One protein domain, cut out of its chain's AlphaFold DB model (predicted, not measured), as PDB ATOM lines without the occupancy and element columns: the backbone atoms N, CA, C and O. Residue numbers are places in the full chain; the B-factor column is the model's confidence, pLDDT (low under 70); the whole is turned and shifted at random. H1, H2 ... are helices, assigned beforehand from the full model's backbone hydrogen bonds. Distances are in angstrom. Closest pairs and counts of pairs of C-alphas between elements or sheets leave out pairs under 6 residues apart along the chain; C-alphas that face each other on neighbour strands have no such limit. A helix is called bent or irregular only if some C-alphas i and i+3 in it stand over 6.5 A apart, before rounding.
ATOM      1  N   GLY A  21     153.338 229.489 272.668       87.25
ATOM      2  CA  GLY A  21     154.639 229.279 273.308       87.25
ATOM      3  C   GLY A  21     154.556 229.374 274.833       87.25
ATOM      4  O   GLY A  21     155.021 228.474 275.532       87.25
ATOM      5  N   ILE A  22     153.889 230.411 275.344       88.69
ATOM      6  CA  ILE A  22     153.666 230.605 276.785       88.69
ATOM      7  C   ILE A  22     152.850 229.443 277.368       88.69
ATOM      8  O   ILE A  22     153.239 228.862 278.382       88.69
ATOM      9  N   ALA A  23     151.751 229.060 276.714       90.81
ATOM     10  CA  ALA A  23     150.921 227.938 277.146       90.81
ATOM     11  C   ALA A  23     151.696 226.612 277.139       90.81
ATOM     12  O   ALA A  23     151.569 225.830 278.077       90.81
ATOM     13  N   ASN A  24     152.536 226.377 276.125       92.62
ATOM     14  CA  ASN A  24     153.379 225.186 276.044       92.62
ATOM     15  C   ASN A  24     154.348 225.087 277.230       92.62
ATOM     16  O   ASN A  24     154.456 224.031 277.847       92.62
ATOM     17  N   ILE A  25     155.014 226.195 277.574       92.25
ATOM     18  CA  ILE A  25     155.940 226.254 278.714       92.25
ATOM     19  C   ILE A  25     155.197 225.996 280.023       92.25
ATOM     20  O   ILE A  25     155.668 225.207 280.837       92.25
ATOM     21  N   LEU A  26     154.038 226.629 280.227       93.69
ATOM     22  CA  LEU A  26     153.243 226.442 281.442       93.69
ATOM     23  C   LEU A  26     152.774 224.993 281.593       93.69
ATOM     24  O   LEU A  26     152.978 224.403 282.649       93.69
ATOM     25  N   ILE A  27     152.208 224.402 280.537       94.75
ATOM     26  CA  ILE A  27     151.761 223.001 280.541       94.75
ATOM     27  C   ILE A  27     152.936 222.066 280.843       94.75
ATOM     28  O   ILE A  27     152.815 221.205 281.715       94.75
ATOM     29  N   GLY A  28     154.072 222.250 280.164       94.75
ATOM     30  CA  GLY A  28     155.280 221.465 280.402       94.75
ATOM     31  C   GLY A  28     155.774 221.589 281.841       94.75
ATOM     32  O   GLY A  28     155.942 220.582 282.520       94.75
ATOM     33  N   LEU A  29     155.913 222.815 282.353       94.06
ATOM     34  CA  LEU A  29     156.343 223.074 283.729       94.06
ATOM     35  C   LEU A  29     155.423 222.396 284.749       94.06
ATOM     36  O   LEU A  29     155.914 221.760 285.683       94.06
ATOM     37  N   THR A  30     154.106 222.497 284.575       94.75
ATOM     38  CA  THR A  30     153.132 221.859 285.466       94.75
ATOM     39  C   THR A  30     153.265 220.341 285.441       94.75
ATOM     40  O   THR A  30     153.401 219.725 286.498       94.75
ATOM     41  N   LEU A  31     153.266 219.733 284.251       95.56
ATOM     42  CA  LEU A  31     153.351 218.280 284.102       95.56
ATOM     43  C   LEU A  31     154.677 217.729 284.633       95.56
ATOM     44  O   LEU A  31     154.674 216.743 285.368       95.56
ATOM     45  N   PHE A  32     155.798 218.378 284.313       95.00
ATOM     46  CA  PHE A  32     157.125 217.929 284.732       95.00
ATOM     47  C   PHE A  32     157.310 218.079 286.238       95.00
ATOM     48  O   PHE A  32     157.792 217.153 286.879       95.00
ATOM     49  N   SER A  33     156.868 219.192 286.832       93.50
ATOM     50  CA  SER A  33     156.981 219.402 288.282       93.50
ATOM     51  C   SER A  33     156.156 218.380 289.066       93.50
ATOM     52  O   SER A  33     156.646 217.800 290.034       93.50
ATOM     53  N   ILE A  34     154.920 218.109 288.625       93.69
ATOM     54  CA  ILE A  34     154.058 217.094 289.248       93.69
ATOM     55  C   ILE A  34     154.684 215.708 289.127       93.69
ATOM     56  O   ILE A  34     154.775 214.990 290.125       93.69
ATOM     57  N   PHE A  35     155.146 215.348 287.929       94.81
ATOM     58  CA  PHE A  35     155.814 214.075 287.711       94.81
ATOM     59  C   PHE A  35     157.051 213.924 288.594       94.81
ATOM     60  O   PHE A  35     157.142 212.930 289.304       94.81
ATOM     61  N   LEU A  36     157.970 214.896 288.587       92.81
ATOM     62  CA  LEU A  36     159.216 214.817 289.351       92.81
ATOM     63  C   LEU A  36     158.933 214.679 290.845       92.81
ATOM     64  O   LEU A  36     159.495 213.795 291.483       92.81
ATOM     65  N   CYS A  37     158.017 215.472 291.406       91.19
ATOM     66  CA  CYS A  37     157.654 215.324 292.814       91.19
ATOM     67  C   CYS A  37     157.141 213.913 293.125       91.19
ATOM     68  O   CYS A  37     157.649 213.270 294.041       91.19
ATOM     69  N   ILE A  38     156.177 213.401 292.354       90.19
ATOM     70  CA  ILE A  38     155.646 212.046 292.571       90.19
ATOM     71  C   ILE A  38     156.760 211.010 292.417       90.19
ATOM     72  O   ILE A  38     156.902 210.125 293.260       90.19
ATOM     73  N   PHE A  39     157.573 211.128 291.373       92.44
ATOM     74  CA  PHE A  39     158.653 210.208 291.057       92.44
ATOM     75  C   PHE A  39     159.703 210.137 292.170       92.44
ATOM     76  O   PHE A  39     160.056 209.037 292.599       92.44
ATOM     77  N   TYR A  40     160.149 211.277 292.702       89.19
ATOM     78  CA  TYR A  40     161.137 211.303 293.778       89.19
ATOM     79  C   TYR A  40     160.586 210.742 295.092       89.19
ATOM     80  O   TYR A  40     161.232 209.901 295.722       89.19
ATOM     81  N   PHE A  41     159.374 211.144 295.486       86.50
ATOM     82  CA  PHE A  41     158.782 210.686 296.747       86.50
ATOM     83  C   PHE A  41     158.357 209.215 296.730       86.50
ATOM     84  O   PHE A  41     158.298 208.596 297.788       86.50
ATOM     85  N   THR A  42     158.064 208.641 295.560       87.12
ATOM     86  CA  THR A  42     157.605 207.246 295.461       87.12
ATOM     87  C   THR A  42     158.706 206.299 294.999       87.12
ATOM     88  O   THR A  42     159.045 205.349 295.702       87.12
ATOM     89  N   TYR A  43     159.274 206.540 293.819       89.06
ATOM     90  CA  TYR A  43     160.207 205.619 293.181       89.06
ATOM     91  C   TYR A  43     161.642 205.855 293.646       89.06
ATOM     92  O   TYR A  43     162.285 204.911 294.107       89.06
ATOM     93  N   ALA A  44     162.136 207.096 293.574       87.69
ATOM     94  CA  ALA A  44     163.525 207.390 293.928       87.69
ATOM     95  C   ALA A  44     163.811 207.066 295.400       87.69
ATOM     96  O   ALA A  44     164.779 206.370 295.684       87.69
ATOM     97  N   SER A  45     162.919 207.465 296.317       86.19
ATOM     98  CA  SER A  45     163.048 207.147 297.745       86.19
ATOM     99  C   SER A  45     163.097 205.638 298.017       86.19
ATOM    100  O   SER A  45     163.865 205.178 298.860       86.19
ATOM    101  N   LYS A  46     162.322 204.831 297.279       86.69
ATOM    102  CA  LYS A  46     162.380 203.370 297.407       86.69
ATOM    103  C   LYS A  46     163.725 202.815 296.933       86.69
ATOM    104  O   LYS A  46     164.339 202.031 297.648       86.69
ATOM    105  N   VAL A  47     164.188 203.243 295.759       86.88
ATOM    106  CA  VAL A  47     165.487 202.825 295.207       86.88
ATOM    107  C   VAL A  47     166.636 203.234 296.134       86.88
ATOM    108  O   VAL A  47     167.558 202.452 296.350       86.88
ATOM    109  N   GLU A  48     166.575 204.429 296.716       83.44
ATOM    110  CA  GLU A  48     167.563 204.923 297.674       83.44
ATOM    111  C   GLU A  48     167.603 204.077 298.952       83.44
ATOM    112  O   GLU A  48     168.688 203.699 299.393       83.44
ATOM    113  N   ASN A  49     166.444 203.706 299.506       83.62
ATOM    114  CA  ASN A  49     166.375 202.814 300.667       83.62
ATOM    115  C   ASN A  49     167.019 201.447 300.387       83.62
ATOM    116  O   ASN A  49     167.774 200.944 301.222       83.62
ATOM    117  N   ASP A  50     166.781 200.872 299.206       85.25
ATOM    118  CA  ASP A  50     167.400 199.602 298.804       85.25
ATOM    119  C   ASP A  50     168.934 199.734 298.708       85.25
ATOM    120  O   ASP A  50     169.678 198.872 299.189       85.25
ATOM    121  N   ILE A  51     169.427 200.838 298.134       83.94
ATOM    122  CA  ILE A  51     170.865 201.132 298.022       83.94
ATOM    123  C   ILE A  51     171.498 201.317 299.409       83.94
ATOM    124  O   ILE A  51     172.558 200.748 299.682       83.94
ATOM    125  N   LEU A  52     170.859 202.084 300.295       80.50
ATOM    126  CA  LEU A  52     171.332 202.309 301.662       80.50
ATOM    127  C   LEU A  52     171.392 201.002 302.454       80.50
ATOM    128  O   LEU A  52     172.383 200.761 303.139       80.50
ATOM    129  N   GLY A  53     170.395 200.124 302.311       79.94
ATOM    130  CA  GLY A  53     170.401 198.802 302.940       79.94
ATOM    131  C   GLY A  53     171.618 197.965 302.534       79.94
ATOM    132  O   GLY A  53     172.291 197.392 303.392       79.94
ATOM    133  N   ILE A  54     171.961 197.956 301.241       81.69
ATOM    134  CA  ILE A  54     173.161 197.271 300.732       81.69
ATOM    135  C   ILE A  54     174.437 197.900 301.306       81.69
ATOM    136  O   ILE A  54     175.345 197.183 301.724       81.69
ATOM    137  N   GLN A  55     174.525 199.230 301.355       80.00
ATOM    138  CA  GLN A  55     175.711 199.917 301.873       80.00
ATOM    139  C   GLN A  55     175.907 199.712 303.380       80.00
ATOM    140  O   GLN A  55     177.037 199.494 303.817       80.00
ATOM    141  N   ILE A  56     174.828 199.735 304.165       78.75
ATOM    142  CA  ILE A  56     174.866 199.437 305.602       78.75
ATOM    143  C   ILE A  56     175.299 197.992 305.820       78.75
ATOM    144  O   ILE A  56     176.189 197.750 306.631       78.75
ATOM    145  N   LYS A  57     174.736 197.041 305.065       78.62
ATOM    146  CA  LYS A  57     175.145 195.636 305.134       78.62
ATOM    147  C   LYS A  57     176.642 195.480 304.855       78.62
ATOM    148  O   LYS A  57     177.353 194.928 305.682       78.62
ATOM    149  N   ASN A  58     177.138 196.071 303.767       78.94
ATOM    150  CA  ASN A  58     178.564 196.037 303.426       78.94
ATOM    151  C   ASN A  58     179.446 196.674 304.514       78.94
ATOM    152  O   ASN A  58     180.558 196.215 304.768       78.94
ATOM    153  N   LEU A  59     178.974 197.747 305.158       75.50
ATOM    154  CA  LEU A  59     179.689 198.380 306.260       75.50
ATOM    155  C   LEU A  59     179.775 197.453 307.477       75.50
ATOM    156  O   LEU A  59     180.867 197.312 308.030       75.50
ATOM    157  N   VAL A  60     178.655 196.841 307.873       73.56
ATOM    158  CA  VAL A  60     178.586 195.874 308.979       73.56
ATOM    159  C   VAL A  60     179.497 194.686 308.694       73.56
ATOM    160  O   VAL A  60     180.346 194.381 309.527       73.56
ATOM    161  N   ASP A  61     179.418 194.113 307.493       74.88
ATOM    162  CA  ASP A  61     180.268 192.997 307.071       74.88
ATOM    163  C   ASP A  61     181.761 193.380 307.183       74.88
ATOM    164  O   ASP A  61     182.547 192.662 307.801       74.88
ATOM    165  N   SER A  62     182.144 194.581 306.721       74.12
ATOM    166  CA  SER A  62     183.530 195.085 306.808       74.12
ATOM    167  C   SER A  62     184.019 195.403 308.230       74.12
ATOM    168  O   SER A  62     185.218 195.595 308.458       74.12
ATOM    169  N   LEU A  63     183.096 195.583 309.179       69.06
ATOM    170  CA  LEU A  63     183.409 195.771 310.595       69.06
ATOM    171  C   LEU A  63     183.638 194.418 311.269       69.06
ATOM    172  O   LEU A  63     184.536 194.304 312.099       69.06
ATOM    173  N   THR A  64     182.862 193.402 310.889       66.94
ATOM    174  CA  THR A  64     182.949 192.048 311.444       66.94
ATOM    175  C   THR A  64     184.075 191.208 310.852       66.94
ATOM    176  O   THR A  64     184.599 190.344 311.545       66.94
ATOM    177  N   GLU A  65     184.513 191.494 309.625       64.88
ATOM    178  CA  GLU A  65     185.582 190.756 308.931       64.88
ATOM    179  C   GLU A  65     186.912 190.745 309.714       64.88
ATOM    180  O   GLU A  65     187.645 189.763 309.706       64.88
ATOM    181  N   ASN A  66     187.199 191.801 310.486       55.22
ATOM    182  CA  ASN A  66     188.401 191.873 311.329       55.22
ATOM    183  C   ASN A  66     188.223 191.251 312.727       55.22
ATOM    184  O   ASN A  66     189.196 191.143 313.471       55.22
ATOM    185  N   ILE A  67     187.002 190.860 313.106       56.47
ATOM    186  CA  ILE A  67     186.711 190.253 314.416       56.47
ATOM    187  C   ILE A  67     187.083 188.761 314.405       56.47
ATOM    188  O   ILE A  67     187.547 188.241 315.420       56.47
ATOM    189  N   GLU A  68     186.990 188.092 313.251       51.69
ATOM    190  CA  GLU A  68     187.419 186.692 313.086       51.69
ATOM    191  C   GLU A  68     188.937 186.495 313.265       51.69
ATOM    192  O   GLU A  68     189.384 185.399 313.592       51.69
ATOM    193  N   ALA A  69     189.741 187.556 313.122       47.56
ATOM    194  CA  ALA A  69     191.197 187.513 313.287       47.56
ATOM    195  C   ALA A  69     191.668 187.591 314.754       47.56
ATOM    196  O   ALA A  69     192.866 187.479 315.031       47.56
ATOM    197  N   THR A  70     190.753 187.773 315.708       52.59
ATOM    198  CA  THR A  70     191.069 187.735 317.140       52.59
ATOM    199  C   THR A  70     190.607 186.411 317.754       52.59
ATOM    200  O   THR A  70     189.453 186.042 317.559       52.59
ATOM    201  N   PRO A  71     191.440 185.706 318.551       50.22
ATOM    202  CA  PRO A  71     191.065 184.471 319.248       50.22
ATOM    203  C   PRO A  71     190.180 184.786 320.465       50.22
ATOM    204  O   PRO A  71     190.391 184.283 321.567       50.22
ATOM    205  N   ILE A  72     189.232 185.703 320.298       57.31
ATOM    206  CA  ILE A  72     188.243 186.021 321.309       57.31
ATOM    207  C   ILE A  72     187.145 184.986 321.126       57.31
ATOM    208  O   ILE A  72     186.504 184.923 320.078       57.31
ATOM    209  N   ASP A  73     186.972 184.144 322.144       60.81
ATOM    210  CA  ASP A  73     185.900 183.162 322.214       60.81
ATOM    211  C   ASP A  73     184.571 183.851 321.873       60.81
ATOM    212  O   ASP A  73     184.101 184.743 322.586       60.81
ATOM    213  N   ARG A  74     183.981 183.457 320.741       55.12
ATOM    214  CA  ARG A  74     182.705 183.971 320.237       55.12
ATOM    215  C   ARG A  74     181.627 183.936 321.324       55.12
ATOM    216  O   ARG A  74     180.786 184.830 321.369       55.12
ATOM    217  N   ASN A  75     181.689 182.959 322.231       56.78
ATOM    218  CA  ASN A  75     180.766 182.836 323.354       56.78
ATOM    219  C   ASN A  75     181.003 183.899 324.440       56.78
ATOM    220  O   ASN A  75     180.041 184.382 325.028       56.78
ATOM    221  N   ALA A  76     182.249 184.324 324.670       58.38
ATOM    222  CA  ALA A  76     182.574 185.410 325.597       58.38
ATOM    223  C   ALA A  76     182.137 186.782 325.052       58.38
ATOM    224  O   ALA A  76     181.626 187.610 325.803       58.38
ATOM    225  N   LEU A  77     182.268 187.013 323.739       55.75
ATOM    226  CA  LEU A  77     181.743 188.217 323.076       55.75
ATOM    227  C   LEU A  77     180.212 188.270 323.095       55.75
ATOM    228  O   LEU A  77     179.650 189.317 323.404       55.75
ATOM    229  N   LEU A  78     179.543 187.148 322.808       55.66
ATOM    230  CA  LEU A  78     178.084 187.043 322.904       55.66
ATOM    231  C   LEU A  78     177.596 187.247 324.343       55.66
ATOM    232  O   LEU A  78     176.625 187.963 324.539       55.66
ATOM    233  N   ALA A  79     178.309 186.734 325.350       60.09
ATOM    234  CA  ALA A  79     177.983 186.976 326.756       60.09
ATOM    235  C   ALA A  79     178.157 188.452 327.171       60.09
ATOM    236  O   ALA A  79     177.403 188.953 328.003       60.09
ATOM    237  N   ILE A  80     179.126 189.175 326.596       58.41
ATOM    238  CA  ILE A  80     179.268 190.626 326.804       58.41
ATOM    239  C   ILE A  80     178.136 191.375 326.090       58.41
ATOM    240  O   ILE A  80     177.551 192.278 326.682       58.41
ATOM    241  N   LEU A  81     177.790 190.983 324.860       55.69
ATOM    242  CA  LEU A  81     176.707 191.580 324.071       55.69
ATOM    243  C   LEU A  81     175.315 191.332 324.672       55.69
ATOM    244  O   LEU A  81     174.506 192.251 324.657       55.69
ATOM    245  N   ASP A  82     175.059 190.168 325.273       57.50
ATOM    246  CA  ASP A  82     173.815 189.874 326.006       57.50
ATOM    247  C   ASP A  82     173.645 190.775 327.243       57.50
ATOM    248  O   ASP A  82     172.527 191.063 327.669       57.50
ATOM    249  N   ASN A  83     174.755 191.262 327.809       55.62
ATOM    250  CA  ASN A  83     174.751 192.236 328.904       55.62
ATOM    251  C   ASN A  83     174.719 193.695 328.418       55.62
ATOM    252  O   ASN A  83     174.448 194.604 329.208       55.62
ATOM    253  N   ALA A  94     160.082 205.554 315.455       82.06
ATOM    254  CA  ALA A  94     158.766 206.186 315.454       82.06
ATOM    255  C   ALA A  94     158.853 207.698 315.199       82.06
ATOM    256  O   ALA A  94     158.043 208.240 314.444       82.06
ATOM    257  N   GLN A  95     159.848 208.382 315.777       84.50
ATOM    258  CA  GLN A  95     160.070 209.811 315.553       84.50
ATOM    259  C   GLN A  95     160.475 210.111 314.102       84.50
ATOM    260  O   GLN A  95     159.953 211.056 313.501       84.50
ATOM    261  N   VAL A  96     161.369 209.304 313.522       80.44
ATOM    262  CA  VAL A  96     161.776 209.430 312.114       80.44
ATOM    263  C   VAL A  96     160.586 209.170 311.195       80.44
ATOM    264  O   VAL A  96     160.331 209.958 310.285       80.44
ATOM    265  N   LYS A  97     159.795 208.129 311.474       83.06
ATOM    266  CA  LYS A  97     158.596 207.806 310.696       83.06
ATOM    267  C   LYS A  97     157.562 208.930 310.739       83.06
ATOM    268  O   LYS A  97     157.122 209.383 309.689       83.06
ATOM    269  N   ALA A  98     157.240 209.447 311.925       84.75
ATOM    270  CA  ALA A  98     156.295 210.555 312.075       84.75
ATOM    271  C   ALA A  98     156.772 211.839 311.369       84.75
ATOM    272  O   ALA A  98     155.973 212.569 310.772       84.75
ATOM    273  N   SER A  99     158.080 212.108 311.405       84.31
ATOM    274  CA  SER A  99     158.679 213.249 310.706       84.31
ATOM    275  C   SER A  99     158.581 213.090 309.186       84.31
ATOM    276  O   SER A  99     158.185 214.033 308.497       84.31
ATOM    277  N   ASN A 100     158.862 211.891 308.671       81.44
ATOM    278  CA  ASN A 100     158.752 211.574 307.248       81.44
ATOM    279  C   ASN A 100     157.302 211.641 306.755       81.44
ATOM    280  O   ASN A 100     157.042 212.268 305.730       81.44
ATOM    281  N   ASP A 101     156.351 211.084 307.506       86.31
ATOM    282  CA  ASP A 101     154.925 211.132 307.161       86.31
ATOM    283  C   ASP A 101     154.422 212.582 307.096       86.31
ATOM    284  O   ASP A 101     153.716 212.972 306.163       86.31
ATOM    285  N   THR A 102     154.856 213.425 308.040       89.06
ATOM    286  CA  THR A 102     154.535 214.859 308.038       89.06
ATOM    287  C   THR A 102     155.129 215.571 306.824       89.06
ATOM    288  O   THR A 102     154.467 216.421 306.219       89.06
ATOM    289  N   LEU A 103     156.373 215.251 306.457       87.25
ATOM    290  CA  LEU A 103     157.046 215.843 305.301       87.25
ATOM    291  C   LEU A 103     156.343 215.463 303.993       87.25
ATOM    292  O   LEU A 103     156.054 216.344 303.183       87.25
ATOM    293  N   ILE A 104     156.008 214.183 303.825       84.88
ATOM    294  CA  ILE A 104     155.263 213.679 302.665       84.88
ATOM    295  C   ILE A 104     153.904 214.366 302.585       84.88
ATOM    296  O   ILE A 104     153.535 214.874 301.527       84.88
ATOM    297  N   HIS A 105     153.177 214.455 303.700       88.50
ATOM    298  CA  HIS A 105     151.873 215.110 303.721       88.50
ATOM    299  C   HIS A 105     151.965 216.581 303.291       88.50
ATOM    300  O   HIS A 105     151.218 217.019 302.417       88.50
ATOM    301  N   LYS A 106     152.924 217.338 303.841       89.75
ATOM    302  CA  LYS A 106     153.162 218.737 303.450       89.75
ATOM    303  C   LYS A 106     153.512 218.869 301.967       89.75
ATOM    304  O   LYS A 106     152.985 219.761 301.305       89.75
ATOM    305  N   ALA A 107     154.359 217.985 301.442       88.00
ATOM    306  CA  ALA A 107     154.739 217.986 300.034       88.00
ATOM    307  C   ALA A 107     153.543 217.696 299.115       88.00
ATOM    308  O   ALA A 107     153.341 218.411 298.136       88.00
ATOM    309  N   VAL A 108     152.709 216.708 299.457       88.56
ATOM    310  CA  VAL A 108     151.494 216.370 298.697       88.56
ATOM    311  C   VAL A 108     150.500 217.529 298.701       88.56
ATOM    312  O   VAL A 108     149.965 217.870 297.647       88.56
ATOM    313  N   VAL A 109     150.282 218.175 299.850       91.69
ATOM    314  CA  VAL A 109     149.394 219.346 299.945       91.69
ATOM    315  C   VAL A 109     149.919 220.503 299.091       91.69
ATOM    316  O   VAL A 109     149.159 221.081 298.316       91.69
ATOM    317  N   ALA A 110     151.216 220.815 299.175       91.75
ATOM    318  CA  ALA A 110     151.830 221.860 298.357       91.75
ATOM    319  C   ALA A 110     151.707 221.554 296.854       91.75
ATOM    320  O   ALA A 110     151.350 222.435 296.070       91.75
ATOM    321  N   LEU A 111     151.934 220.296 296.462       91.25
ATOM    322  CA  LEU A 111     151.815 219.851 295.076       91.25
ATOM    323  C   LEU A 111     150.376 219.936 294.564       91.25
ATOM    324  O   LEU A 111     150.151 220.366 293.434       91.25
ATOM    325  N   ALA A 112     149.399 219.570 295.396       92.19
ATOM    326  CA  ALA A 112     147.986 219.661 295.056       92.19
ATOM    327  C   ALA A 112     147.560 221.118 294.820       92.19
ATOM    328  O   ALA A 112     146.929 221.412 293.804       92.19
ATOM    329  N   ILE A 113     147.957 222.039 295.706       94.94
ATOM    330  CA  ILE A 113     147.682 223.476 295.547       94.94
ATOM    331  C   ILE A 113     148.321 223.997 294.257       94.94
ATOM    332  O   ILE A 113     147.639 224.619 293.443       94.94
ATOM    333  N   PHE A 114     149.606 223.708 294.035       93.81
ATOM    334  CA  PHE A 114     150.320 224.114 292.824       93.81
ATOM    335  C   PHE A 114     149.656 223.578 291.548       93.81
ATOM    336  O   PHE A 114     149.474 224.326 290.585       93.81
ATOM    337  N   GLY A 115     149.254 222.304 291.548       92.81
ATOM    338  CA  GLY A 115     148.575 221.669 290.422       92.81
ATOM    339  C   GLY A 115     147.232 222.325 290.113       92.81
ATOM    340  O   GLY A 115     146.976 222.673 288.963       92.81
ATOM    341  N   ILE A 116     146.406 222.571 291.136       96.00
ATOM    342  CA  ILE A 116     145.100 223.227 290.968       96.00
ATOM    343  C   ILE A 116     145.266 224.647 290.417       96.00
ATOM    344  O   ILE A 116     144.603 225.005 289.444       96.00
ATOM    345  N   VAL A 117     146.174 225.443 290.994       96.38
ATOM    346  CA  VAL A 117     146.445 226.817 290.536       96.38
ATOM    347  C   VAL A 117     146.945 226.820 289.092       96.38
ATOM    348  O   VAL A 117     146.454 227.593 288.270       96.38
ATOM    349  N   SER A 118     147.867 225.921 288.752       94.50
ATOM    350  CA  SER A 118     148.408 225.820 287.396       94.50
ATOM    351  C   SER A 118     147.339 225.442 286.371       94.50
ATOM    352  O   SER A 118     147.233 226.076 285.322       94.50
ATOM    353  N   ILE A 119     146.500 224.448 286.685       94.44
ATOM    354  CA  ILE A 119     145.391 224.027 285.819       94.44
ATOM    355  C   ILE A 119     144.390 225.170 285.636       94.44
ATOM    356  O   ILE A 119     143.948 225.409 284.513       94.44
ATOM    357  N   ALA A 120     144.063 225.908 286.701       95.94
ATOM    358  CA  ALA A 120     143.161 227.056 286.623       95.94
ATOM    359  C   ALA A 120     143.707 228.157 285.696       95.94
ATOM    360  O   ALA A 120     142.963 228.687 284.869       95.94
ATOM    361  N   ILE A 121     145.009 228.456 285.774       94.50
ATOM    362  CA  ILE A 121     145.672 229.420 284.882       94.50
ATOM    363  C   ILE A 121     145.620 228.935 283.429       94.50
ATOM    364  O   ILE A 121     145.216 229.693 282.546       94.50
ATOM    365  N   ILE A 122     145.974 227.672 283.168       94.06
ATOM    366  CA  ILE A 122     145.955 227.090 281.815       94.06
ATOM    367  C   ILE A 122     144.535 227.118 281.234       94.06
ATOM    368  O   ILE A 122     144.351 227.517 280.083       94.06
ATOM    369  N   ALA A 123     143.525 226.751 282.027       93.81
ATOM    370  CA  ALA A 123     142.124 226.785 281.618       93.81
ATOM    371  C   ALA A 123     141.645 228.214 281.313       93.81
ATOM    372  O   ALA A 123     140.971 228.434 280.306       93.81
ATOM    373  N   GLY A 124     142.034 229.193 282.138       93.75
ATOM    374  CA  GLY A 124     141.735 230.607 281.912       93.75
ATOM    375  C   GLY A 124     142.357 231.139 280.620       93.75
ATOM    376  O   GLY A 124     141.670 231.757 279.807       93.75
ATOM    377  N   LEU A 125     143.634 230.833 280.375       91.38
ATOM    378  CA  LEU A 125     144.312 231.207 279.131       91.38
ATOM    379  C   LEU A 125     143.674 230.532 277.914       91.38
ATOM    380  O   LEU A 125     143.491 231.170 276.878       91.38
ATOM    381  N   TRP A 126     143.293 229.261 278.033       93.62
ATOM    382  CA  TRP A 126     142.622 228.542 276.954       93.62
ATOM    383  C   TRP A 126     141.256 229.150 276.622       93.62
ATOM    384  O   TRP A 126     140.919 229.305 275.448       93.62
ATOM    385  N   TYR A 127     140.490 229.555 277.637       93.81
ATOM    386  CA  TYR A 127     139.188 230.189 277.443       93.81
ATOM    387  C   TYR A 127     139.288 231.500 276.650       93.81
ATOM    388  O   TYR A 127     138.473 231.731 275.751       93.81
ATOM    389  N   VAL A 128     140.305 232.322 276.945       92.31
ATOM    390  CA  VAL A 128     140.524 233.636 276.312       92.31
ATOM    391  C   VAL A 128     141.150 233.511 274.922       92.31
ATOM    392  O   VAL A 128     140.674 234.138 273.980       92.31
ATOM    393  N   TYR A 129     142.201 232.703 274.773       89.62
ATOM    394  CA  TYR A 129     143.043 232.704 273.570       89.62
ATOM    395  C   TYR A 129     142.819 231.516 272.635       89.62
ATOM    396  O   TYR A 129     143.338 231.522 271.521       89.62
ATOM    397  N   ARG A 130     142.048 230.506 273.062       89.56
ATOM    398  CA  ARG A 130     141.609 229.369 272.232       89.56
ATOM    399  C   ARG A 130     142.747 228.662 271.486       89.56
ATOM    400  O   ARG A 130     142.575 228.229 270.349       89.56
ATOM    401  N   PHE A 131     143.899 228.518 272.136       88.56
ATOM    402  CA  PHE A 131     145.019 227.751 271.594       88.56
ATOM    403  C   PHE A 131     144.702 226.250 271.498       88.56
ATOM    404  O   PHE A 131     143.803 225.736 272.175       88.56
ATOM    405  N   ASP A 132     145.476 225.529 270.682       88.75
ATOM    406  CA  ASP A 132     145.330 224.083 270.501       88.75
ATOM    407  C   ASP A 132     145.883 223.297 271.702       88.75
ATOM    408  O   ASP A 132     147.000 222.775 271.706       88.75
ATOM    409  N   LEU A 133     145.064 223.212 272.752       89.81
ATOM    410  CA  LEU A 133     145.387 222.503 273.988       89.81
ATOM    411  C   LEU A 133     145.679 221.013 273.753       89.81
ATOM    412  O   LEU A 133     146.507 220.444 274.462       89.81
ATOM    413  N   LYS A 134     145.028 220.373 272.771       91.50
ATOM    414  CA  LYS A 134     145.211 218.935 272.513       91.50
ATOM    415  C   LYS A 134     146.614 218.654 271.998       91.50
ATOM    416  O   LYS A 134     147.290 217.778 272.534       91.50
ATOM    417  N   THR A 135     147.055 219.421 271.005       90.62
ATOM    418  CA  THR A 135     148.401 219.282 270.441       90.62
ATOM    419  C   THR A 135     149.465 219.611 271.485       90.62
ATOM    420  O   THR A 135     150.411 218.841 271.652       90.62
ATOM    421  N   LEU A 136     149.284 220.684 272.267       92.88
ATOM    422  CA  LEU A 136     150.228 221.038 273.333       92.88
ATOM    423  C   LEU A 136     150.323 219.957 274.417       92.88
ATOM    424  O   LEU A 136     151.426 219.601 274.829       92.88
ATOM    425  N   LEU A 137     149.196 219.394 274.861       94.06
ATOM    426  CA  LEU A 137     149.203 218.296 275.830       94.06
ATOM    427  C   LEU A 137     149.893 217.050 275.272       94.06
ATOM    428  O   LEU A 137     150.706 216.456 275.974       94.06
ATOM    429  N   ALA A 138     149.617 216.670 274.023       94.38
ATOM    430  CA  ALA A 138     150.235 215.500 273.402       94.38
ATOM    431  C   ALA A 138     151.765 215.633 273.316       94.38
ATOM    432  O   ALA A 138     152.484 214.703 273.681       94.38
ATOM    433  N   VAL A 139     152.265 216.805 272.904       93.56
ATOM    434  CA  VAL A 139     153.709 217.082 272.840       93.56
ATOM    435  C   VAL A 139     154.342 217.031 274.231       93.56
ATOM    436  O   VAL A 139     155.370 216.380 274.406       93.56
ATOM    437  N   ASN A 140     153.726 217.655 275.240       96.12
ATOM    438  CA  ASN A 140     154.282 217.654 276.596       96.12
ATOM    439  C   ASN A 140     154.207 216.282 277.275       96.12
ATOM    440  O   ASN A 140     155.119 215.934 278.016       96.12
ATOM    441  N   LEU A 141     153.180 215.475 277.004       96.31
ATOM    442  CA  LEU A 141     153.111 214.094 277.489       96.31
ATOM    443  C   LEU A 141     154.178 213.209 276.836       96.31
ATOM    444  O   LEU A 141     154.784 212.384 277.517       96.31
ATOM    445  N   LEU A 142     154.446 213.401 275.542       96.19
ATOM    446  CA  LEU A 142     155.536 212.708 274.859       96.19
ATOM    447  C   LEU A 142     156.896 213.099 275.454       96.19
ATOM    448  O   LEU A 142     157.709 212.226 275.745       96.19
ATOM    449  N   LEU A 143     157.132 214.393 275.691       95.94
ATOM    450  CA  LEU A 143     158.342 214.867 276.374       95.94
ATOM    451  C   LEU A 143     158.448 214.308 277.794       95.94
ATOM    452  O   LEU A 143     159.520 213.861 278.195       95.94
ATOM    453  N   LEU A 144     157.337 214.274 278.532       96.81
ATOM    454  CA  LEU A 144     157.286 213.721 279.879       96.81
ATOM    455  C   LEU A 144     157.675 212.239 279.896       96.81
ATOM    456  O   LEU A 144     158.394 211.813 280.794       96.81
ATOM    457  N   LEU A 145     157.251 211.465 278.893       96.81
ATOM    458  CA  LEU A 145     157.662 210.071 278.744       96.81
ATOM    459  C   LEU A 145     159.184 209.949 278.584       96.81
ATOM    460  O   LEU A 145     159.797 209.123 279.257       96.81
ATOM    461  N   PHE A 146     159.803 210.775 277.737       96.94
ATOM    462  CA  PHE A 146     161.262 210.777 277.587       96.94
ATOM    463  C   PHE A 146     161.968 211.161 278.886       96.94
ATOM    464  O   PHE A 146     162.901 210.466 279.280       96.94
ATOM    465  N   ILE A 147     161.486 212.196 279.582       95.88
ATOM    466  CA  ILE A 147     162.014 212.604 280.891       95.88
ATOM    467  C   ILE A 147     161.928 211.435 281.879       95.88
ATOM    468  O   ILE A 147     162.928 211.075 282.494       95.88
ATOM    469  N   ALA A 148     160.773 210.774 281.975       95.06
ATOM    470  CA  ALA A 148     160.582 209.637 282.868       95.06
ATOM    471  C   ALA A 148     161.546 208.482 282.565       95.06
ATOM    472  O   ALA A 148     162.139 207.915 283.481       95.06
ATOM    473  N   LEU A 149     161.748 208.157 281.285       95.00
ATOM    474  CA  LEU A 149     162.713 207.137 280.874       95.00
ATOM    475  C   LEU A 149     164.145 207.530 281.247       95.00
ATOM    476  O   LEU A 149     164.884 206.697 281.775       95.00
ATOM    477  N   THR A 150     164.534 208.788 281.012       94.88
ATOM    478  CA  THR A 150     165.874 209.270 281.372       94.88
ATOM    479  C   THR A 150     166.103 209.269 282.878       94.88
ATOM    480  O   THR A 150     167.172 208.857 283.316       94.88
ATOM    481  N   GLU A 151     165.099 209.634 283.674       91.75
ATOM    482  CA  GLU A 151     165.177 209.629 285.137       91.75
ATOM    483  C   GLU A 151     165.303 208.206 285.695       91.75
ATOM    484  O   GLU A 151     166.164 207.922 286.530       91.75
ATOM    485  N   ILE A 152     164.502 207.265 285.185       91.75
ATOM    486  CA  ILE A 152     164.599 205.847 285.564       91.75
ATOM    487  C   ILE A 152     165.978 205.287 285.203       91.75
ATOM    488  O   ILE A 152     166.569 204.543 285.994       91.75
ATOM    489  N   PHE A 153     166.498 205.629 284.023       91.75
ATOM    490  CA  PHE A 153     167.831 205.216 283.600       91.75
ATOM    491  C   PHE A 153     168.911 205.812 284.511       91.75
ATOM    492  O   PHE A 153     169.772 205.079 284.997       91.75
ATOM    493  N   PHE A 154     168.831 207.111 284.809       90.19
ATOM    494  CA  PHE A 154     169.777 207.813 285.674       90.19
ATOM    495  C   PHE A 154     169.821 207.206 287.083       90.19
ATOM    496  O   PHE A 154     170.896 206.849 287.567       90.19
ATOM    497  N   LEU A 155     168.667 206.990 287.720       87.06
ATOM    498  CA  LEU A 155     168.594 206.364 289.047       87.06
ATOM    499  C   LEU A 155     169.160 204.943 289.058       87.06
ATOM    500  O   LEU A 155     169.898 204.570 289.968       87.06
ATOM    501  N   ASN A 156     168.849 204.132 288.048       84.25
ATOM    502  CA  ASN A 156     169.305 202.745 288.045       84.25
ATOM    503  C   ASN A 156     170.786 202.590 287.694       84.25
ATOM    504  O   ASN A 156     171.418 201.671 288.211       84.25
ATOM    505  N   VAL A 157     171.337 203.450 286.838       83.62
ATOM    506  CA  VAL A 157     172.734 203.347 286.389       83.62
ATOM    507  C   VAL A 157     173.675 204.121 287.306       83.62
ATOM    508  O   VAL A 157     174.710 203.593 287.703       83.62
ATOM    509  N   ILE A 158     173.325 205.357 287.664       80.12
ATOM    510  CA  ILE A 158     174.227 206.260 288.389       80.12
ATOM    511  C   ILE A 158     174.007 206.159 289.895       80.12
ATOM    512  O   ILE A 158     174.977 205.969 290.628       80.12
ATOM    513  N   ALA A 159     172.761 206.217 290.379       72.56
ATOM    514  CA  ALA A 159     172.528 206.237 291.828       72.56
ATOM    515  C   ALA A 159     172.968 204.927 292.505       72.56
ATOM    516  O   ALA A 159     173.550 204.967 293.584       72.56
ATOM    517  N   LYS A 160     172.799 203.771 291.844       68.69
ATOM    518  CA  LYS A 160     173.302 202.479 292.358       68.69
ATOM    519  C   LYS A 160     174.828 202.393 292.426       68.69
ATOM    520  O   LYS A 160     175.352 201.661 293.262       68.69
ATOM    521  N   ALA A 161     175.539 203.108 291.555       69.75
ATOM    522  CA  ALA A 161     177.001 203.143 291.556       69.75
ATOM    523  C   ALA A 161     177.567 204.128 292.595       69.75
ATOM    524  O   ALA A 161     178.738 204.031 292.964       69.75
ATOM    525  N   TYR A 162     176.751 205.070 293.079       68.69
ATOM    526  CA  TYR A 162     177.174 206.079 294.040       68.69
ATOM    527  C   TYR A 162     177.180 205.509 295.467       68.69
ATOM    528  O   TYR A 162     176.158 205.055 295.981       68.69
ATOM    529  N   ARG A 163     178.342 205.540 296.132       61.06
ATOM    530  CA  ARG A 163     178.457 205.230 297.566       61.06
ATOM    531  C   ARG A 163     178.044 206.466 298.359       61.06
ATOM    532  O   ARG A 163     178.762 207.460 298.354       61.06
ATOM    533  N   SER A 164     176.889 206.412 299.012       62.22
ATOM    534  CA  SER A 164     176.356 207.512 299.826       62.22
ATOM    535  C   SER A 164     176.902 207.495 301.258       62.22
ATOM    536  O   SER A 164     176.961 208.537 301.903       62.22
ATOM    537  N   LEU A 165     177.366 206.341 301.739       61.56
ATOM    538  CA  LEU A 165     178.047 206.172 303.020       61.56
ATOM    539  C   LEU A 165     179.569 206.123 302.834       61.56
ATOM    540  O   LEU A 165     180.075 205.258 302.120       61.56
ATOM    541  N   ASP A 166     180.297 207.008 303.528       71.56
ATOM    542  CA  ASP A 166     181.750 206.896 303.721       71.56
ATOM    543  C   ASP A 166     182.037 205.903 304.864       71.56
ATOM    544  O   ASP A 166     181.830 206.233 306.041       71.56
ATOM    545  N   PRO A 167     182.540 204.690 304.562       68.94
ATOM    546  CA  PRO A 167     182.783 203.673 305.577       68.94
ATOM    547  C   PRO A 167     183.792 204.125 306.633       68.94
ATOM    548  O   PRO A 167     183.681 203.731 307.792       68.94
ATOM    549  N   ASN A 168     184.765 204.961 306.266       74.44
ATOM    550  CA  ASN A 168     185.821 205.395 307.176       74.44
ATOM    551  C   ASN A 168     185.307 206.434 308.170       74.44
ATOM    552  O   ASN A 168     185.628 206.357 309.356       74.44
ATOM    553  N   ALA A 169     184.464 207.365 307.715       75.75
ATOM    554  CA  ALA A 169     183.809 208.332 308.591       75.75
ATOM    555  C   ALA A 169     182.894 207.639 309.612       75.75
ATOM    556  O   ALA A 169     182.915 207.981 310.798       75.75
ATOM    557  N   VAL A 170     182.134 206.624 309.186       72.38
ATOM    558  CA  VAL A 170     181.267 205.868 310.102       72.38
ATOM    559  C   VAL A 170     182.093 205.025 311.076       72.38
ATOM    560  O   VAL A 170     181.838 205.074 312.279       72.38
ATOM    561  N   LYS A 171     183.140 204.331 310.604       70.56
ATOM    562  CA  LYS A 171     184.086 203.593 311.465       70.56
ATOM    563  C   LYS A 171     184.714 204.498 312.523       70.56
ATOM    564  O   LYS A 171     184.726 204.143 313.699       70.56
ATOM    565  N   LYS A 172     185.181 205.685 312.127       77.94
ATOM    566  CA  LYS A 172     185.750 206.680 313.043       77.94
ATOM    567  C   LYS A 172     184.740 207.108 314.108       77.94
ATOM    568  O   LYS A 172     185.064 207.050 315.286       77.94
ATOM    569  N   ASN A 173     183.509 207.442 313.716       76.81
ATOM    570  CA  ASN A 173     182.454 207.817 314.664       76.81
ATOM    571  C   ASN A 173     182.113 206.691 315.653       76.81
ATOM    572  O   ASN A 173     181.877 206.964 316.829       76.81
ATOM    573  N   ILE A 174     182.102 205.432 315.205       73.31
ATOM    574  CA  ILE A 174     181.897 204.274 316.088       73.31
ATOM    575  C   ILE A 174     183.045 204.174 317.101       73.31
ATOM    576  O   ILE A 174     182.797 204.096 318.305       73.31
ATOM    577  N   VAL A 175     184.299 204.237 316.639       74.38
ATOM    578  CA  VAL A 175     185.487 204.165 317.508       74.38
ATOM    579  C   VAL A 175     185.535 205.329 318.499       74.38
ATOM    580  O   VAL A 175     185.827 205.111 319.674       74.38
ATOM    581  N   ASP A 176     185.219 206.547 318.062       77.62
ATOM    582  CA  ASP A 176     185.216 207.738 318.913       77.62
ATOM    583  C   ASP A 176     184.137 207.641 320.003       77.62
ATOM    584  O   ASP A 176     184.411 207.949 321.165       77.62
ATOM    585  N   LYS A 177     182.942 207.122 319.683       73.69
ATOM    586  CA  LYS A 177     181.894 206.862 320.686       73.69
ATOM    587  C   LYS A 177     182.285 205.766 321.681       73.69
ATOM    588  O   LYS A 177     182.025 205.920 322.872       73.69
ATOM    589  N   ILE A 178     182.949 204.701 321.227       70.38
ATOM    590  CA  ILE A 178     183.464 203.637 322.108       70.38
ATOM    591  C   ILE A 178     184.574 204.174 323.025       70.38
ATOM    592  O   ILE A 178     184.586 203.879 324.219       70.38
ATOM    593  N   ARG A 179     185.491 205.002 322.505       67.06
ATOM    594  CA  ARG A 179     186.525 205.669 323.316       67.06
ATOM    595  C   ARG A 179     185.923 206.625 324.340       67.06
ATOM    596  O   ARG A 179     186.389 206.641 325.473       67.06
ATOM    597  N   GLY A 180     184.887 207.374 323.964       63.81
ATOM    598  CA  GLY A 180     184.144 208.242 324.879       63.81
ATOM    599  C   GLY A 180     183.515 207.474 326.044       63.81
ATOM    600  O   GLY A 180     183.580 207.938 327.176       63.81
ATOM    601  N   PHE A 181     183.002 206.266 325.791       54.56
ATOM    602  CA  PHE A 181     182.483 205.369 326.831       54.56
ATOM    603  C   PHE A 181     183.556 204.845 327.794       54.56
ATOM    604  O   PHE A 181     183.241 204.525 328.930       54.56
ATOM    605  N   LYS A 182     184.817 204.750 327.354       45.62
ATOM    606  CA  LYS A 182     185.938 204.270 328.178       45.62
ATOM    607  C   LYS A 182     186.493 205.341 329.133       45.62
ATOM    608  O   LYS A 182     187.286 205.011 330.007       45.62
ATOM    609  N   ASN A 183     186.110 206.605 328.935       46.03
ATOM    610  CA  ASN A 183     186.510 207.749 329.763       46.03
ATOM    611  C   ASN A 183     185.411 208.183 330.761       46.03
ATOM    612  O   ASN A 183     185.530 209.255 331.358       46.03
TER     613      ASN A 183
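What this domain is: This is residues 21 to 83 and 94 to 183 of the 184 residues of an uncharacterized protein of viral metagenome (UniProt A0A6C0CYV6). The model is a long, thin rod of helices: H1 runs down most of its length, H4 packs on it running the same way, and H3 packs on residues 23 to 41 of H1, running opposite ways. H3 and H4 make a narrow V joined by a tight link near the end where H1 begins; toward the other end H1 runs on past them to a thinly packed region, where H2 touches no helix and H5 is near H1 without clearly touching it. The printed part has 153 residues with five named helices, in the order H1, H2, H3, H4, H5, and no named strand; the class is all helix. The whole is extended, with a radius of gyration of the C-alphas of 25.0 A, and spans 81 by 31 by 23 A.

How they stand to each other: Begin at Gly 21, the first residue of H1, residues 21 to 64, and look for a kink of 34 degrees near residue 39. H1 is neither bent nor irregular, but only just: C-alphas 41 and 44 are 6.4 A apart. After a short link of 9 residues you reach H2, residues 74 to 83, which is apart from H1. Beyond the cut comes H3, residues 94 to 129, which touches H1 with residues 23 to 41 of H1 alone; the closest C-alphas are those of Thr 30 and Ser 118, 6.5 A apart. H1 and H3 run opposite ways at a shallow tilt of 17 degrees. A tight link of 3 residues leads to H4, residues 133 to 157, which touches H1; look at Gly 28 and Asn 140, whose C-alphas are the closest, at 5.5 A. H1 and H4 run the same way at a shallow tilt of 14 degrees. H3 and H4 are close but not clearly touching, with Trp 126 and Leu 133 the closest by their C-alphas at 7.3 A, and run opposite ways at a shallow tilt of 27 degrees. The last helix is H5, residues 167 to 181, close to H1 but not clearly touching it: the closest C-alphas, those of Leu 59 and Pro 167, are 6.2 A apart, at a steep tilt of 57 degrees, the same way. H5 is apart from H2, from H3 and from H4. In H3, H4 and H5 every pair of O i and N i+4 is within hydrogen-bond range; in H1 it is 37 of 40 and in H2 5 of 6.

Where its parts are: Find C-alpha 21 at (154.639, 229.279, 273.308); from there H1 runs 60.3 A to C-alpha 64 at (182.949, 192.048, 311.444). H2, with 10 residues, is short. Pick up the backbone again at C-alpha 94, at (158.766, 206.186, 315.454), where H3 begins its 52.0 A run to Tyr 129. H4 measures 35.6 A from Leu 133 to Val 157. H5 measures 21.3 A from Pro 167 to C-alpha 181, at (182.483, 205.369, 326.831).

The domain as a whole: The two C-alphas farthest apart are those of Pro 71 and Val 128, at 82.6 A. Residues 84 to 93 are not printed, and C-alphas 83 and 94 are 25.1 A apart across that cut. Of the links that are printed whole, H3 to H4 is tight, and H1 to H2 and H4 to H5 are short. Residues 64 to 83, 94 to 103 and 172 to 183 stand free. The mean pLDDT of the printed part is 81.5; look for values under 70 at residues 63 to 83, 160 to 165, 167 and 179 to 183.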